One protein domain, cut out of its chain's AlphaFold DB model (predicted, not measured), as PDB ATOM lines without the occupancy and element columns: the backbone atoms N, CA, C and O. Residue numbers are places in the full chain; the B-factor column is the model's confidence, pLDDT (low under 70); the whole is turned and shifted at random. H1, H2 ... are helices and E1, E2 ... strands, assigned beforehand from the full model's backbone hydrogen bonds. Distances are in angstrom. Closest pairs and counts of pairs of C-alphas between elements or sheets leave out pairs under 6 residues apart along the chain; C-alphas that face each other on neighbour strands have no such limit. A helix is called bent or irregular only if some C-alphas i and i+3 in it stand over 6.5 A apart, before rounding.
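Overview. This is residues 153 to 228 of the 260 residues of the protein "PSP1 C-terminal domain-containing protein" of Crateriforma conspicua (UniProt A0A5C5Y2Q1). Two helices, the long kinked H1 and the somewhat shorter H2, run side by side in opposite ways, and a two-stranded hairpin, E1 and E2, lies along H1 mainly through E1, with the short helix H3 at one end of the whole. Seen from the end of the longest axis, H1, H2 and the hairpin make a loose triangle. The printed part has 76 residues with three named helices and two named strands, in the order H1, E1, E2, H2, H3; the sheet has the order E1 - E2, antiparallel, and the class is mixed, helices and strands. The whole is compact, with a radius of gyration of the C-alphas of 12.7 A, and its spans of 38 by 18 by 18 A only just make it a rod.

Along the chain. Find C-alpha 153 at (134.745, 112.288, 152.656); from there H1, residues 153 to 173, runs 29.9 A to C-alpha 173 at (110.742, 103.880, 136.851). It has a kink of 32 degrees near residue 161 and is only just irregular: C-alphas 158 and 161 are 6.6 A apart. Next comes E1, residues 179 to 185, 18.4 A long, and then E2, residues 192 to 197, 16.4 A long. H2, residues 204 to 219, covers 22.0 A; it is neither bent nor irregular, but only just, with C-alphas 206 and 209 at 6.0 A. H3, residues 223 to 228, is 9.5 A long and ends at C-alpha 228, (129.863, 109.547, 162.561).

Arrangement. Begin with H1 and H2, which touch: their closest C-alphas, of Cys 167 and Ile 211, are 6.1 A apart. They run opposite ways at a shallow tilt of 34 degrees, only just short of steep. Look next at E1: its closest C-alpha to H1 is that of Val 183, 6.1 A from that of Val 164. E1 and E2 form an antiparallel hairpin at 157 degrees, where N 181 and O 195, at 2.8 A, and N 193 and O 184, at 2.8 A, are within hydrogen-bond range. The closest C-alphas of E2 and H2 are those of Leu 192 and Val 212, 7.2 A apart. H1 and E2 are apart, as are E1 and H2. H3 meets H2 only through their link and is apart from H1, E1 and E2. The O i to N i+4 pairs within hydrogen-bond range are 15 of 17 in H1, 9 of 12 in H2 and 1 of 2 in H3.

Size, cuts and confidence. The two C-alphas farthest apart, of Gly 175 and Leu 227, are 37.9 A apart. The printed part has no cut, and no link is long. Mean pLDDT of the printed part is 77.6; look for values under 70 at residues 189 to 190, 210 to 211 and 214 to 228.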
ATOM      1  N   ILE A 153     135.165 111.361 153.725       84.56
ATOM      2  CA  ILE A 153     134.745 112.288 152.656       84.56
ATOM      3  C   ILE A 153     135.003 111.665 151.284       84.56
ATOM      4  O   ILE A 153     134.097 111.572 150.465       84.56
ATOM      5  N   ARG A 154     136.225 111.176 151.033       85.38
ATOM      6  CA  ARG A 154     136.586 110.579 149.735       85.38
ATOM      7  C   ARG A 154     135.756 109.347 149.398       85.38
ATOM      8  O   ARG A 154     135.505 109.073 148.225       85.38
ATOM      9  N   ARG A 155     135.383 108.564 150.411       79.62
ATOM     10  CA  ARG A 155     134.536 107.386 150.228       79.62
ATOM     11  C   ARG A 155     133.094 107.787 149.925       79.62
ATOM     12  O   ARG A 155     132.515 107.237 148.994       79.62
ATOM     13  N   LEU A 156     132.559 108.765 150.652       79.25
ATOM     14  CA  LEU A 156     131.243 109.347 150.386       79.25
ATOM     15  C   LEU A 156     131.162 109.937 148.974       79.25
ATOM     16  O   LEU A 156     130.249 109.598 148.228       79.25
ATOM     17  N   ASP A 157     132.162 110.721 148.569       81.88
ATOM     18  CA  ASP A 157     132.234 111.312 147.227       81.88
ATOM     19  C   ASP A 157     132.266 110.248 146.120       81.88
ATOM     20  O   ASP A 157     131.689 110.452 145.055       81.88
ATOM     21  N   ARG A 158     132.897 109.091 146.360       81.75
ATOM     22  CA  ARG A 158     132.923 107.985 145.389       81.75
ATOM     23  C   ARG A 158     131.538 107.370 145.181       81.75
ATOM     24  O   ARG A 158     131.148 107.138 144.042       81.75
ATOM     25  N   HIS A 159     130.810 107.111 146.264       77.00
ATOM     26  CA  HIS A 159     129.485 106.481 146.200       77.00
ATOM     27  C   HIS A 159     128.371 107.460 145.817       77.00
ATOM     28  O   HIS A 159     127.285 107.042 145.424       77.00
ATOM     29  N   ARG A 160     128.644 108.764 145.874       79.88
ATOM     30  CA  ARG A 160     127.726 109.825 145.459       79.88
ATOM     31  C   ARG A 160     127.195 109.626 144.040       79.88
ATOM     32  O   ARG A 160     125.989 109.693 143.831       79.88
ATOM     33  N   CYS A 161     128.071 109.381 143.064       78.88
ATOM     34  CA  CYS A 161     127.654 109.229 141.666       78.88
ATOM     35  C   CYS A 161     126.723 108.024 141.480       78.88
ATOM     36  O   CYS A 161     125.685 108.145 140.837       78.88
ATOM     37  N   GLU A 162     127.065 106.890 142.094       79.12
ATOM     38  CA  GLU A 162     126.244 105.673 142.075       79.12
ATOM     39  C   GLU A 162     124.868 105.931 142.702       79.12
ATOM     40  O   GLU A 162     123.842 105.529 142.154       79.12
ATOM     41  N   ALA A 163     124.836 106.671 143.812       75.31
ATOM     42  CA  ALA A 163     123.605 107.052 144.483       75.31
ATOM     43  C   ALA A 163     122.720 107.935 143.607       75.31
ATOM     44  O   ALA A 163     121.528 107.672 143.486       75.31
ATOM     45  N   VAL A 164     123.291 108.966 142.980       83.06
ATOM     46  CA  VAL A 164     122.554 109.888 142.107       83.06
ATOM     47  C   VAL A 164     121.898 109.129 140.954       83.06
ATOM     48  O   VAL A 164     120.716 109.345 140.686       83.06
ATOM     49  N   GLU A 165     122.626 108.222 140.302       85.81
ATOM     50  CA  GLU A 165     122.079 107.426 139.199       85.81
ATOM     51  C   GLU A 165     120.988 106.459 139.673       85.81
ATOM     52  O   GLU A 165     119.900 106.445 139.100       85.81
ATOM     53  N   ALA A 166     121.201 105.753 140.788       81.56
ATOM     54  CA  ALA A 166     120.173 104.893 141.376       81.56
ATOM     55  C   ALA A 166     118.888 105.674 141.723       81.56
ATOM     56  O   ALA A 166     117.780 105.222 141.427       81.56
ATOM     57  N   CYS A 167     119.019 106.884 142.287       80.56
ATOM     58  CA  CYS A 167     117.874 107.759 142.543       80.56
ATOM     59  C   CYS A 167     117.141 108.129 141.249       80.56
ATOM     60  O   CYS A 167     115.910 108.091 141.195       80.56
ATOM     61  N   ARG A 168     117.887 108.528 140.211       87.81
ATOM     62  CA  ARG A 168     117.327 108.935 138.913       87.81
ATOM     63  C   ARG A 168     116.559 107.794 138.262       87.81
ATOM     64  O   ARG A 168     115.464 108.022 137.747       87.81
ATOM     65  N   ASP A 169     117.096 106.583 138.320       87.94
ATOM     66  CA  ASP A 169     116.450 105.392 137.774       87.94
ATOM     67  C   ASP A 169     115.171 105.036 138.533       87.94
ATOM     68  O   ASP A 169     114.153 104.733 137.904       87.94
ATOM     69  N   ALA A 170     115.172 105.150 139.863       84.06
ATOM     70  CA  ALA A 170     113.983 104.940 140.684       84.06
ATOM     71  C   ALA A 170     112.880 105.977 140.389       84.06
ATOM     72  O   ALA A 170     111.724 105.607 140.182       84.06
ATOM     73  N   ILE A 171     113.237 107.265 140.284       86.31
ATOM     74  CA  ILE A 171     112.306 108.349 139.915       86.31
ATOM     75  C   ILE A 171     111.698 108.089 138.529       86.31
ATOM     76  O   ILE A 171     110.481 108.190 138.357       86.31
ATOM     77  N   ARG A 172     112.533 107.711 137.550       89.75
ATOM     78  CA  ARG A 172     112.093 107.418 136.178       89.75
ATOM     79  C   ARG A 172     111.165 106.207 136.127       89.75
ATOM     80  O   ARG A 172     110.127 106.270 135.475       89.75
ATOM     81  N   SER A 173     111.517 105.131 136.828       89.06
ATOM     82  CA  SER A 173     110.742 103.880 136.851       89.06
ATOM     83  C   SER A 173     109.358 104.061 137.471       89.06
ATOM     84  O   SER A 173     108.414 103.377 137.094       89.06
ATOM     85  N   ALA A 174     109.220 105.020 138.383       86.69
ATOM     86  CA  ALA A 174     107.946 105.368 138.992       86.69
ATOM     87  C   ALA A 174     107.107 106.377 138.193       86.69
ATOM     88  O   ALA A 174     106.019 106.744 138.629       86.69
ATOM     89  N   GLY A 175     107.605 106.855 137.047       88.88
ATOM     90  CA  GLY A 175     106.907 107.839 136.220       88.88
ATOM     91  C   GLY A 175     106.778 109.221 136.869       88.88
ATOM     92  O   GLY A 175     105.906 109.998 136.480       88.88
ATOM     93  N   ILE A 176     107.620 109.544 137.857       88.69
ATOM     94  CA  ILE A 176     107.596 110.849 138.522       88.69
ATOM     95  C   ILE A 176     108.348 111.864 137.664       88.69
ATOM     96  O   ILE A 176     109.524 111.698 137.343       88.69
ATOM     97  N   VAL A 177     107.675 112.964 137.333       89.62
ATOM     98  CA  VAL A 177     108.273 114.076 136.589       89.62
ATOM     99  C   VAL A 177     109.046 114.971 137.561       89.62
ATOM    100  O   VAL A 177     108.529 115.969 138.053       89.62
ATOM    101  N   ALA A 178     110.287 114.591 137.866       89.31
ATOM    102  CA  ALA A 178     111.207 115.369 138.694       89.31
ATOM    103  C   ALA A 178     112.642 115.276 138.158       89.31
ATOM    104  O   ALA A 178     113.080 114.224 137.698       89.31
ATOM    105  N   THR A 179     113.394 116.377 138.241       90.56
ATOM    106  CA  THR A 179     114.792 116.431 137.783       90.56
ATOM    107  C   THR A 179     115.736 116.493 138.981       90.56
ATOM    108  O   THR A 179     115.907 117.553 139.583       90.56
ATOM    109  N   LEU A 180     116.348 115.359 139.333       90.19
ATOM    110  CA  LEU A 180     117.373 115.289 140.379       90.19
ATOM    111  C   LEU A 180     118.726 115.776 139.836       90.19
ATOM    112  O   LEU A 180     119.311 115.153 138.945       90.19
ATOM    113  N   LEU A 181     119.230 116.876 140.396       91.25
ATOM    114  CA  LEU A 181     120.538 117.442 140.076       91.25
ATOM    115  C   LEU A 181     121.655 116.664 140.764       91.25
ATOM    116  O   LEU A 181     122.565 116.196 140.086       91.25
ATOM    117  N   ASP A 182     121.573 116.530 142.089       88.94
ATOM    118  CA  ASP A 182     122.642 115.939 142.892       88.94
ATOM    119  C   ASP A 182     122.157 115.505 144.292       88.94
ATOM    120  O   ASP A 182     121.069 115.889 144.735       88.94
ATOM    121  N   VAL A 183     122.972 114.724 145.002       85.94
ATOM    122  CA  VAL A 183     122.707 114.220 146.357       85.94
ATOM    123  C   VAL A 183     123.896 114.501 147.274       85.94
ATOM    124  O   VAL A 183     124.980 113.982 147.035       85.94
ATOM    125  N   ASP A 184     123.699 115.267 148.351       85.44
ATOM    126  CA  ASP A 184     124.707 115.396 149.412       85.44
ATOM    127  C   ASP A 184     124.430 114.439 150.567       85.44
ATOM    128  O   ASP A 184     123.287 114.252 150.983       85.44
ATOM    129  N   HIS A 185     125.503 113.885 151.125       83.00
ATOM    130  CA  HIS A 185     125.464 113.186 152.401       83.00
ATOM    131  C   HIS A 185     125.972 114.110 153.497       83.00
ATOM    132  O   HIS A 185     127.090 114.630 153.415       83.00
ATOM    133  N   LEU A 186     125.152 114.326 154.521       84.12
ATOM    134  CA  LEU A 186     125.573 115.117 155.663       84.12
ATOM    135  C   LEU A 186     126.485 114.283 156.572       84.12
ATOM    136  O   LEU A 186     126.401 113.062 156.652       84.12
ATOM    137  N   PHE A 187     127.358 114.971 157.294       81.06
ATOM    138  CA  PHE A 187     128.320 114.420 158.250       81.06
ATOM    139  C   PHE A 187     127.702 114.066 159.614       81.06
ATOM    140  O   PHE A 187     128.406 113.988 160.617       81.06
ATOM    141  N   ASP A 188     126.384 113.885 159.674       74.25
ATOM    142  CA  ASP A 188     125.620 113.610 160.896       74.25
ATOM    143  C   ASP A 188     125.209 112.137 161.057       74.25
ATOM    144  O   ASP A 188     124.454 111.807 161.969       74.25
ATOM    145  N   GLY A 189     125.708 111.253 160.188       65.56
ATOM    146  CA  GLY A 189     125.527 109.807 160.326       65.56
ATOM    147  C   GLY A 189     124.363 109.206 159.546       65.56
ATOM    148  O   GLY A 189     124.161 107.994 159.624       65.56
ATOM    149  N   GLY A 190     123.615 109.993 158.768       69.75
ATOM    150  CA  GLY A 190     122.567 109.401 157.932       69.75
ATOM    151  C   GLY A 190     121.730 110.342 157.080       69.75
ATOM    152  O   GLY A 190     120.929 109.852 156.289       69.75
ATOM    153  N   THR A 191     121.876 111.664 157.198       78.38
ATOM    154  CA  THR A 191     121.010 112.571 156.439       78.38
ATOM    155  C   THR A 191     121.448 112.653 154.978       78.38
ATOM    156  O   THR A 191     122.608 112.934 154.664       78.38
ATOM    157  N   LEU A 192     120.491 112.445 154.072       81.75
ATOM    158  CA  LEU A 192     120.656 112.668 152.639       81.75
ATOM    159  C   LEU A 192     119.885 113.904 152.194       81.75
ATOM    160  O   LEU A 192     118.720 114.104 152.548       81.75
ATOM    161  N   LEU A 193     120.552 114.716 151.385       85.31
ATOM    162  CA  LEU A 193     120.026 115.948 150.834       85.31
ATOM    163  C   LEU A 193     119.894 115.821 149.321       85.31
ATOM    164  O   LEU A 193     120.889 115.846 148.598       85.31
ATOM    165  N   LEU A 194     118.658 115.701 148.844       86.81
ATOM    166  CA  LEU A 194     118.372 115.583 147.419       86.81
ATOM    167  C   LEU A 194     118.083 116.967 146.830       86.81
ATOM    168  O   LEU A 194     117.208 117.703 147.303       86.81
ATOM    169  N   HIS A 195     118.821 117.313 145.778       90.19
ATOM    170  CA  HIS A 195     118.750 118.609 145.120       90.19
ATOM    171  C   HIS A 195     117.969 118.481 143.821       90.19
ATOM    172  O   HIS A 195     118.454 117.906 142.850       90.19
ATOM    173  N   PHE A 196     116.769 119.051 143.782       91.00
ATOM    174  CA  PHE A 196     115.922 119.011 142.597       91.00
ATOM    175  C   PHE A 196     115.891 120.350 141.873       91.00
ATOM    176  O   PHE A 196     115.849 121.422 142.497       91.00
ATOM    177  N   LEU A 197     115.846 120.273 140.547       91.81
ATOM    178  CA  LEU A 197     115.532 121.405 139.691       91.81
ATOM    179  C   LEU A 197     114.011 121.570 139.603       91.81
ATOM    180  O   LEU A 197     113.308 120.642 139.213       91.81
ATOM    181  N   GLY A 198     113.524 122.767 139.933       89.88
ATOM    182  CA  GLY A 198     112.095 123.091 139.918       89.88
ATOM    183  C   GLY A 198     111.328 122.594 141.146       89.88
ATOM    184  O   GLY A 198     111.908 122.390 142.221       89.88
ATOM    185  N   ASP A 199     110.014 122.462 140.965       85.88
ATOM    186  CA  ASP A 199     109.086 121.971 141.979       85.88
ATOM    187  C   ASP A 199     109.182 120.452 142.125       85.88
ATOM    188  O   ASP A 199     109.380 119.717 141.158       85.88
ATOM    189  N   VAL A 200     109.044 119.988 143.365       86.38
ATOM    190  CA  VAL A 200     109.179 118.576 143.719       86.38
ATOM    191  C   VAL A 200     107.802 118.013 144.066       86.38
ATOM    192  O   VAL A 200     107.221 118.470 145.058       86.38
ATOM    193  N   PRO A 201     107.288 117.033 143.298       86.38
ATOM    194  CA  PRO A 201     106.013 116.386 143.591       86.38
ATOM    195  C   PRO A 201     106.053 115.650 144.936       86.38
ATOM    196  O   PRO A 201     107.072 115.057 145.289       86.38
ATOM    197  N   GLU A 202     104.943 115.635 145.675       85.25
ATOM    198  CA  GLU A 202     104.843 114.928 146.967       85.25
ATOM    199  C   GLU A 202     105.052 113.412 146.830       85.25
ATOM    200  O   GLU A 202     105.557 112.764 147.741       85.25
ATOM    201  N   GLN A 203     104.747 112.845 145.658       83.44
ATOM    202  CA  GLN A 203     104.923 111.420 145.367       83.44
ATOM    203  C   GLN A 203     106.383 110.961 145.486       83.44
ATOM    204  O   GLN A 203     106.629 109.767 145.657       83.44
ATOM    205  N   ILE A 204     107.355 111.879 145.411       83.12
ATOM    206  CA  ILE A 204     108.769 111.523 145.529       83.12
ATOM    207  C   ILE A 204     109.095 110.957 146.910       83.12
ATOM    208  O   ILE A 204     109.958 110.088 147.025       83.12
ATOM    209  N   ASP A 205     108.390 111.400 147.954       78.62
ATOM    210  CA  ASP A 205     108.693 111.043 149.340       78.62
ATOM    211  C   ASP A 205     108.548 109.527 149.563       78.62
ATOM    212  O   ASP A 205     109.371 108.917 150.247       78.62
ATOM    213  N   ALA A 206     107.575 108.900 148.890       77.06
ATOM    214  CA  ALA A 206     107.334 107.458 148.943       77.06
ATOM    215  C   ALA A 206     108.501 106.626 148.380       77.06
ATOM    216  O   ALA A 206     108.717 105.498 148.807       77.06
ATOM    217  N   ILE A 207     109.265 107.187 147.442       76.31
ATOM    218  CA  ILE A 207     110.353 106.489 146.736       76.31
ATOM    219  C   ILE A 207     111.704 106.838 147.344       76.31
ATOM    220  O   ILE A 207     112.619 106.017 147.393       76.31
ATOM    221  N   THR A 208     111.816 108.057 147.869       71.81
ATOM    222  CA  THR A 208     113.047 108.531 148.493       71.81
ATOM    223  C   THR A 208     113.399 107.693 149.721       71.81
ATOM    224  O   THR A 208     114.574 107.442 149.960       71.81
ATOM    225  N   GLY A 209     112.407 107.162 150.445       71.81
ATOM    226  CA  GLY A 209     112.645 106.226 151.547       71.81
ATOM    227  C   GLY A 209     113.370 104.943 151.125       71.81
ATOM    228  O   GLY A 209     114.235 104.459 151.855       71.81
ATOM    229  N   ASP A 210     113.059 104.394 149.953       69.62
ATOM    230  CA  ASP A 210     113.684 103.168 149.437       69.62
ATOM    231  C   ASP A 210     115.113 103.435 148.960       69.62
ATOM    232  O   ASP A 210     116.035 102.679 149.274       69.62
ATOM    233  N   ILE A 211     115.297 104.574 148.294       68.50
ATOM    234  CA  ILE A 211     116.593 105.112 147.881       68.50
ATOM    235  C   ILE A 211     117.521 105.307 149.091       68.50
ATOM    236  O   ILE A 211     118.666 104.856 149.069       68.50
ATOM    237  N   VAL A 212     117.030 105.947 150.163       71.25
ATOM    238  CA  VAL A 212     117.818 106.173 151.385       71.25
ATOM    239  C   VAL A 212     118.261 104.840 151.982       71.25
ATOM    240  O   VAL A 212     119.443 104.681 152.273       71.25
ATOM    241  N   ARG A 213     117.367 103.848 152.090       70.94
ATOM    242  CA  ARG A 213     117.726 102.524 152.632       70.94
ATOM    243  C   ARG A 213     118.810 101.825 151.811       70.94
ATOM    244  O   ARG A 213     119.719 101.231 152.388       70.94
ATOM    245  N   GLN A 214     118.730 101.890 150.481       66.12
ATOM    246  CA  GLN A 214     119.752 101.309 149.604       66.12
ATOM    247  C   GLN A 214     121.102 102.012 149.764       66.12
ATOM    248  O   GLN A 214     122.132 101.347 149.864       66.12
ATOM    249  N   TYR A 215     121.103 103.342 149.854       68.00
ATOM    250  CA  TYR A 215     122.325 104.114 150.047       68.00
ATOM    251  C   TYR A 215     122.969 103.869 151.418       68.00
ATOM    252  O   TYR A 215     124.177 103.653 151.520       68.00
ATOM    253  N   GLU A 216     122.170 103.838 152.486       67.56
ATOM    254  CA  GLU A 216     122.649 103.552 153.840       67.56
ATOM    255  C   GLU A 216     123.340 102.185 153.939       67.56
ATOM    256  O   GLU A 216     124.337 102.058 154.651       67.56
ATOM    257  N   ALA A 217     122.861 101.177 153.204       65.75
ATOM    258  CA  ALA A 217     123.484  99.855 153.163       65.75
ATOM    259  C   ALA A 217     124.897  99.875 152.551       65.75
ATOM    260  O   ALA A 217     125.764  99.117 152.982       65.75
ATOM    261  N   VAL A 218     125.150 100.763 151.585       61.72
ATOM    262  CA  VAL A 218     126.471 100.942 150.954       61.72
ATOM    263  C   VAL A 218     127.428 101.699 151.881       61.72
ATOM    264  O   VAL A 218     128.625 101.410 151.937       61.72
ATOM    265  N   VAL A 219     126.893 102.660 152.633       60.12
ATOM    266  CA  VAL A 219     127.677 103.593 153.446       60.12
ATOM    267  C   VAL A 219     128.002 103.044 154.848       60.12
ATOM    268  O   VAL A 219     129.102 103.273 155.350       60.12
ATOM    269  N   ARG A 220     127.128 102.235 155.467       55.97
ATOM    270  CA  ARG A 220     127.308 101.673 156.827       55.97
ATOM    271  C   ARG A 220     128.187 100.415 156.909       55.97
ATOM    272  O   ARG A 220     127.867  99.475 157.636       55.97
ATOM    273  N   THR A 221     129.333 100.361 156.238       52.09
ATOM    274  CA  THR A 221     130.329  99.338 156.621       52.09
ATOM    275  C   THR A 221     130.899  99.700 158.000       52.09
ATOM    276  O   THR A 221     131.482 100.770 158.140       52.09
ATOM    277  N   GLY A 222     130.685  98.838 159.000       49.78
ATOM    278  CA  GLY A 222     130.588  99.146 160.443       49.78
ATOM    279  C   GLY A 222     131.651 100.017 161.130       49.78
ATOM    280  O   GLY A 222     131.326 100.646 162.126       49.78
ATOM    281  N   GLU A 223     132.863 100.152 160.594       49.66
ATOM    282  CA  GLU A 223     133.901 101.066 161.122       49.66
ATOM    283  C   GLU A 223     133.545 102.560 160.908       49.66
ATOM    284  O   GLU A 223     134.028 103.459 161.589       49.66
ATOM    285  N   PHE A 224     132.649 102.823 159.956       53.72
ATOM    286  CA  PHE A 224     132.233 104.141 159.479       53.72
ATOM    287  C   PHE A 224     131.147 104.803 160.342       53.72
ATOM    288  O   PHE A 224     131.133 106.021 160.513       53.72
ATOM    289  N   ALA A 225     130.224 104.000 160.877       51.97
ATOM    290  CA  ALA A 225     129.087 104.491 161.652       51.97
ATOM    291  C   ALA A 225     129.524 105.012 163.029       51.97
ATOM    292  O   ALA A 225     129.015 106.029 163.484       51.97
ATOM    293  N   GLU A 226     130.529 104.383 163.642       50.59
ATOM    294  CA  GLU A 226     131.047 104.760 164.960       50.59
ATOM    295  C   GLU A 226     131.757 106.127 164.948       50.59
ATOM    296  O   GLU A 226     131.595 106.915 165.880       50.59
ATOM    297  N   LEU A 227     132.468 106.462 163.863       56.44
ATOM    298  CA  LEU A 227     133.102 107.774 163.668       56.44
ATOM    299  C   LEU A 227     132.080 108.903 163.451       56.44
ATOM    300  O   LEU A 227     132.312 110.032 163.888       56.44
ATOM    301  N   LEU A 228     130.953 108.597 162.801       56.28
ATOM    302  CA  LEU A 228     129.863 109.547 162.561       56.28
ATOM    303  C   LEU A 228     128.938 109.716 163.774       56.28
ATOM    304  O   LEU A 228     128.521 110.835 164.056       56.28
TER     305      LEU A 228